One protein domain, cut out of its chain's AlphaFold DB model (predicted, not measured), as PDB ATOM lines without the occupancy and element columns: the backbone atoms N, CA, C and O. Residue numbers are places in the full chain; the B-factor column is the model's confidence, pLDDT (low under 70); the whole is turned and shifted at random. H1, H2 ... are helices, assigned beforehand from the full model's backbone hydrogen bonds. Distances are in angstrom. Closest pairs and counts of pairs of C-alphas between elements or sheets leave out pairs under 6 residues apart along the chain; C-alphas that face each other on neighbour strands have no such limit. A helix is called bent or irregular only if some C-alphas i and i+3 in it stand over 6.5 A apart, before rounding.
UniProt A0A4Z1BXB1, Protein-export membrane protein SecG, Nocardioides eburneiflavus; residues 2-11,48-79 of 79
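This is residues 2 to 11 and 48 to 79 of the 79 residues of the protein "Protein-export membrane protein SecG" of Nocardioides eburneiflavus (UniProt A0A4Z1BXB1). One long straight helix, H2, makes the longest axis of a rod, and a short helix, H1, packs on one side of it, running nearly antiparallel to it. Residues 48 to 61 of H2 stand free and stick out beyond the part that H1 covers. The printed part has 42 residues with two named helices, H1 then H2 along the chain, and no named strand; the class is all helix. The whole is only just loose, close to extended, with a radius of gyration of the C-alphas of 13.5 A, and it spans 48 by 15 by 8 A.

H2, residues 48 to 76, is the longest helix by residues. H1, residues 2 to 11, touches it, with 7 pairs of C-alphas within 8 A. The closest C-alphas of the two are those of Leu 9 and Trp 63, 6.7 A apart. Their lines stand at a shallow tilt of 25 degrees, and they run opposite ways. Their centres are 12.9 A apart. H2 touches H1 with residues 63 to 70 alone. In H1 and H2 every O i to N i+4 pair is within hydrogen-bond range.

H2 has 29 residues and is 42.4 A long from C-alpha 48 at (-15.786, -28.303, 58.495) to C-alpha 76 at (-36.003, -23.907, 95.480). H1 has 10 residues and is 14.4 A long, beginning with C-alpha 2 at (-27.350, -32.123, 92.526). Neither helix is bent.

The two C-alphas farthest apart are those of Ala 48 and Asn 79, at 48.1 A. Residues 12 to 47 are not printed, and the link from H1 to H2 runs across this cut, with 23.8 A between C-alphas 11 and 48. Residues 77 to 79, after H2, end at the chain's last residue. The mean pLDDT of the printed part is 80.9, and residue 48 and residues 77 to 79 are under 70.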
ATOM      1  N   ILE A   2     -28.239 -33.297  92.653       75.62
ATOM      2  CA  ILE A   2     -27.350 -32.123  92.526       75.62
ATOM      3  C   ILE A   2     -25.948 -32.493  92.017       75.62
ATOM      4  O   ILE A   2     -25.483 -31.912  91.048       75.62
ATOM      5  N   LEU A   3     -25.312 -33.517  92.607       81.94
ATOM      6  CA  LEU A   3     -23.970 -33.966  92.202       81.94
ATOM      7  C   LEU A   3     -23.884 -34.352  90.718       81.94
ATOM      8  O   LEU A   3     -22.887 -34.056  90.070       81.94
ATOM      9  N   LEU A   4     -24.935 -34.972  90.171       81.75
ATOM     10  CA  LEU A   4     -24.986 -35.360  88.760       81.75
ATOM     11  C   LEU A   4     -24.999 -34.122  87.861       81.75
ATOM     12  O   LEU A   4     -24.223 -34.043  86.913       81.75
ATOM     13  N   PHE A   5     -25.834 -33.136  88.193       74.31
ATOM     14  CA  PHE A   5     -25.888 -31.882  87.451       74.31
ATOM     15  C   PHE A   5     -24.584 -31.084  87.567       74.31
ATOM     16  O   PHE A   5     -24.121 -30.550  86.564       74.31
ATOM     17  N   THR A   6     -23.952 -31.040  88.742       77.69
ATOM     18  CA  THR A   6     -22.664 -30.354  88.938       77.69
ATOM     19  C   THR A   6     -21.550 -30.985  88.102       77.69
ATOM     20  O   THR A   6     -20.815 -30.266  87.429       77.69
ATOM     21  N   ILE A   7     -21.436 -32.320  88.096       87.31
ATOM     22  CA  ILE A   7     -20.437 -33.028  87.279       87.31
ATOM     23  C   ILE A   7     -20.677 -32.746  85.791       87.31
ATOM     24  O   ILE A   7     -19.746 -32.380  85.077       87.31
ATOM     25  N   LEU A   8     -21.932 -32.832  85.339       80.38
ATOM     26  CA  LEU A   8     -22.309 -32.553  83.953       80.38
ATOM     27  C   LEU A   8     -21.961 -31.113  83.549       80.38
ATOM     28  O   LEU A   8     -21.412 -30.899  82.468       80.38
ATOM     29  N   LEU A   9     -22.203 -30.134  84.426       80.94
ATOM     30  CA  LEU A   9     -21.864 -28.724  84.208       80.94
ATOM     31  C   LEU A   9     -20.352 -28.513  84.039       80.94
ATOM     32  O   LEU A   9     -19.909 -27.802  83.137       80.94
ATOM     33  N   VAL A  10     -19.542 -29.146  84.890       87.56
ATOM     34  CA  VAL A  10     -18.078 -29.021  84.848       87.56
ATOM     35  C   VAL A  10     -17.521 -29.669  83.579       87.56
ATOM     36  O   VAL A  10     -16.712 -29.057  82.880       87.56
ATOM     37  N   THR A  11     -17.995 -30.866  83.220       86.62
ATOM     38  CA  THR A  11     -17.568 -31.556  81.993       86.62
ATOM     39  C   THR A  11     -17.960 -30.778  80.736       86.62
ATOM     40  O   THR A  11     -17.132 -30.595  79.845       86.62
ATOM     41  N   ALA A  48     -16.307 -27.931  57.185       66.81
ATOM     42  CA  ALA A  48     -15.786 -28.303  58.495       66.81
ATOM     43  C   ALA A  48     -15.931 -27.142  59.489       66.81
ATOM     44  O   ALA A  48     -16.412 -27.358  60.595       66.81
ATOM     45  N   GLU A  49     -15.620 -25.913  59.064       71.44
ATOM     46  CA  GLU A  49     -15.774 -24.696  59.875       71.44
ATOM     47  C   GLU A  49     -17.226 -24.449  60.275       71.44
ATOM     48  O   GLU A  49     -17.543 -24.367  61.458       71.44
ATOM     49  N   ARG A  50     -18.141 -24.440  59.299       76.50
ATOM     50  CA  ARG A  50     -19.568 -24.215  59.564       76.50
ATOM     51  C   ARG A  50     -20.178 -25.283  60.466       76.50
ATOM     52  O   ARG A  50     -21.125 -24.992  61.192       76.50
ATOM     53  N   ASN A  51     -19.690 -26.522  60.408       78.94
ATOM     54  CA  ASN A  51     -20.161 -27.576  61.303       78.94
ATOM     55  C   ASN A  51     -19.601 -27.409  62.722       78.94
ATOM     56  O   ASN A  51     -20.345 -27.600  63.680       78.94
ATOM     57  N   LEU A  52     -18.334 -27.009  62.865       78.38
ATOM     58  CA  LEU A  52     -17.684 -26.793  64.162       78.38
ATOM     59  C   LEU A  52     -18.343 -25.642  64.946       78.38
ATOM     60  O   LEU A  52     -18.631 -25.802  66.137       78.38
ATOM     61  N   ASP A  53     -18.716 -24.565  64.250       83.06
ATOM     62  CA  ASP A  53     -19.519 -23.472  64.812       83.06
ATOM     63  C   ASP A  53     -20.877 -23.981  65.320       83.06
ATOM     64  O   ASP A  53     -21.260 -23.727  66.463       83.06
ATOM     65  N   ARG A  54     -21.609 -24.758  64.505       85.56
ATOM     66  CA  ARG A  54     -22.929 -25.296  64.891       85.56
ATOM     67  C   ARG A  54     -22.852 -26.198  66.116       85.56
ATOM     68  O   ARG A  54     -23.710 -26.094  66.990       85.56
ATOM     69  N   PHE A  55     -21.845 -27.068  66.194       84.56
ATOM     70  CA  PHE A  55     -21.648 -27.923  67.365       84.56
ATOM     71  C   PHE A  55     -21.347 -27.095  68.612       84.56
ATOM     72  O   PHE A  55     -21.912 -27.357  69.670       84.56
ATOM     73  N   THR A  56     -20.518 -26.062  68.491       85.50
ATOM     74  CA  THR A  56     -20.140 -25.213  69.629       85.50
ATOM     75  C   THR A  56     -21.315 -24.397  70.136       85.50
ATOM     76  O   THR A  56     -21.540 -24.362  71.345       85.50
ATOM     77  N   VAL A  57     -22.112 -23.826  69.232       86.12
ATOM     78  CA  VAL A  57     -23.354 -23.126  69.582       86.12
ATOM     79  C   VAL A  57     -24.356 -24.089  70.222       86.12
ATOM     80  O   VAL A  57     -24.908 -23.776  71.273       86.12
ATOM     81  N   GLY A  58     -24.550 -25.285  69.655       88.31
ATOM     82  CA  GLY A  58     -25.453 -26.294  70.218       88.31
ATOM     83  C   GLY A  58     -25.054 -26.722  71.635       88.31
ATOM     84  O   GLY A  58     -25.887 -26.731  72.541       88.31
ATOM     85  N   VAL A  59     -23.767 -27.007  71.853       84.94
ATOM     86  CA  VAL A  59     -23.239 -27.367  73.178       84.94
ATOM     87  C   VAL A  59     -23.317 -26.178  74.147       84.94
ATOM     88  O   VAL A  59     -23.653 -26.378  75.312       84.94
ATOM     89  N   GLY A  60     -23.074 -24.950  73.683       85.25
ATOM     90  CA  GLY A  60     -23.179 -23.733  74.495       85.25
ATOM     91  C   GLY A  60     -24.605 -23.455  74.982       85.25
ATOM     92  O   GLY A  60     -24.804 -23.100  76.142       85.25
ATOM     93  N   VAL A  61     -25.613 -23.698  74.136       89.94
ATOM     94  CA  VAL A  61     -27.032 -23.586  74.519       89.94
ATOM     95  C   VAL A  61     -27.396 -24.612  75.594       89.94
ATOM     96  O   VAL A  61     -28.026 -24.257  76.590       89.94
ATOM     97  N   ILE A  62     -26.972 -25.870  75.433       84.62
ATOM     98  CA  ILE A  62     -27.218 -26.935  76.421       84.62
ATOM     99  C   ILE A  62     -26.535 -26.600  77.752       84.62
ATOM    100  O   ILE A  62     -27.153 -26.712  78.810       84.62
ATOM    101  N   TRP A  63     -25.287 -26.132  77.703       86.12
ATOM    102  CA  TRP A  63     -24.537 -25.696  78.878       86.12
ATOM    103  C   TRP A  63     -25.258 -24.574  79.638       86.12
ATOM    104  O   TRP A  63     -25.456 -24.673  80.850       86.12
ATOM    105  N   PHE A  64     -25.727 -23.546  78.926       84.75
ATOM    106  CA  PHE A  64     -26.461 -22.430  79.523       84.75
ATOM    107  C   PHE A  64     -27.796 -22.872  80.143       84.75
ATOM    108  O   PHE A  64     -28.129 -22.468  81.259       84.75
ATOM    109  N   ALA A  65     -28.532 -23.763  79.474       87.56
ATOM    110  CA  ALA A  65     -29.760 -24.341  80.015       87.56
ATOM    111  C   ALA A  65     -29.502 -25.136  81.311       87.56
ATOM    112  O   ALA A  65     -30.268 -25.016  82.269       87.56
ATOM    113  N   CYS A  66     -28.401 -25.896  81.380       83.12
ATOM    114  CA  CYS A  66     -28.001 -26.610  82.594       83.12
ATOM    115  C   CYS A  66     -27.681 -25.666  83.761       83.12
ATOM    116  O   CYS A  66     -28.049 -25.984  84.890       83.12
ATOM    117  N   ILE A  67     -27.059 -24.505  83.510       84.94
ATOM    118  CA  ILE A  67     -26.806 -23.484  84.546       84.94
ATOM    119  C   ILE A  67     -28.118 -22.974  85.132       84.94
ATOM    120  O   ILE A  67     -28.270 -22.941  86.352       84.94
ATOM    121  N   ILE A  68     -29.072 -22.597  84.276       88.50
ATOM    122  CA  ILE A  68     -30.369 -22.074  84.722       88.50
ATOM    123  C   ILE A  68     -31.127 -23.135  85.523       88.50
ATOM    124  O   ILE A  68     -31.640 -22.838  86.601       88.50
ATOM    125  N   ALA A  69     -31.164 -24.378  85.034       83.75
ATOM    126  CA  ALA A  69     -31.842 -25.477  85.712       83.75
ATOM    127  C   ALA A  69     -31.238 -25.769  87.097       83.75
ATOM    128  O   ALA A  69     -31.980 -25.912  88.066       83.75
ATOM    129  N   LEU A  70     -29.905 -25.810  87.213       81.38
ATOM    130  CA  LEU A  70     -29.212 -25.956  88.498       81.38
ATOM    131  C   LEU A  70     -29.470 -24.779  89.432       81.38
ATOM    132  O   LEU A  70     -29.724 -24.994  90.613       81.38
ATOM    133  N   GLY A  71     -29.405 -23.552  88.909       84.25
ATOM    134  CA  GLY A  71     -29.648 -22.336  89.680       84.25
ATOM    135  C   GLY A  71     -31.056 -22.313  90.271       84.25
ATOM    136  O   GLY A  71     -31.211 -22.068  91.464       84.25
ATOM    137  N   LEU A  72     -32.070 -22.656  89.471       86.06
ATOM    138  CA  LEU A  72     -33.453 -22.790  89.934       86.06
ATOM    139  C   LEU A  72     -33.601 -23.928  90.947       86.06
ATOM    140  O   LEU A  72     -34.195 -23.736  92.003       86.06
ATOM    141  N   LEU A  73     -33.037 -25.103  90.658       81.88
ATOM    142  CA  LEU A  73     -33.141 -26.260  91.543       81.88
ATOM    143  C   LEU A  73     -32.491 -25.989  92.904       81.88
ATOM    144  O   LEU A  73     -33.079 -26.346  93.915       81.88
ATOM    145  N   MET A  74     -31.337 -25.313  92.945       80.12
ATOM    146  CA  MET A  74     -30.705 -24.868  94.191       80.12
ATOM    147  C   MET A  74     -31.521 -23.786  94.906       80.12
ATOM    148  O   MET A  74     -31.655 -23.853  96.126       80.12
ATOM    149  N   ALA A  75     -32.087 -22.821  94.173       81.25
ATOM    150  CA  ALA A  75     -32.891 -21.745  94.753       81.25
ATOM    151  C   ALA A  75     -34.157 -22.267  95.452       81.25
ATOM    152  O   ALA A  75     -34.517 -21.766  96.513       81.25
ATOM    153  N   TYR A  76     -34.803 -23.296  94.895       79.25
ATOM    154  CA  TYR A  76     -36.003 -23.907  95.480       79.25
ATOM    155  C   TYR A  76     -35.715 -25.092  96.412       79.25
ATOM    156  O   TYR A  76     -36.643 -25.624  97.008       79.25
ATOM    157  N   GLN A  77     -34.456 -25.511  96.572       69.00
ATOM    158  CA  GLN A  77     -34.104 -26.627  97.461       69.00
ATOM    159  C   GLN A  77     -34.063 -26.255  98.949       69.00
ATOM    160  O   GLN A  77     -33.954 -27.146  99.788       69.00
ATOM    161  N   GLY A  78     -34.047 -24.957  99.260       62.25
ATOM    162  CA  GLY A  78     -33.940 -24.420 100.620       62.25
ATOM    163  C   GLY A  78     -35.258 -23.928 101.226       62.25
ATOM    164  O   GLY A  78     -35.208 -23.266 102.259       62.25
ATOM    165  N   ASN A  79     -36.401 -24.209 100.591       48.53
ATOM    166  CA  ASN A  79     -37.746 -23.902 101.090       48.53
ATOM    167  C   ASN A  79     -38.548 -25.191 101.298       48.53
ATOM    168  O   ASN A  79     -39.557 -25.130 102.030       48.53
TER     169      ASN A  79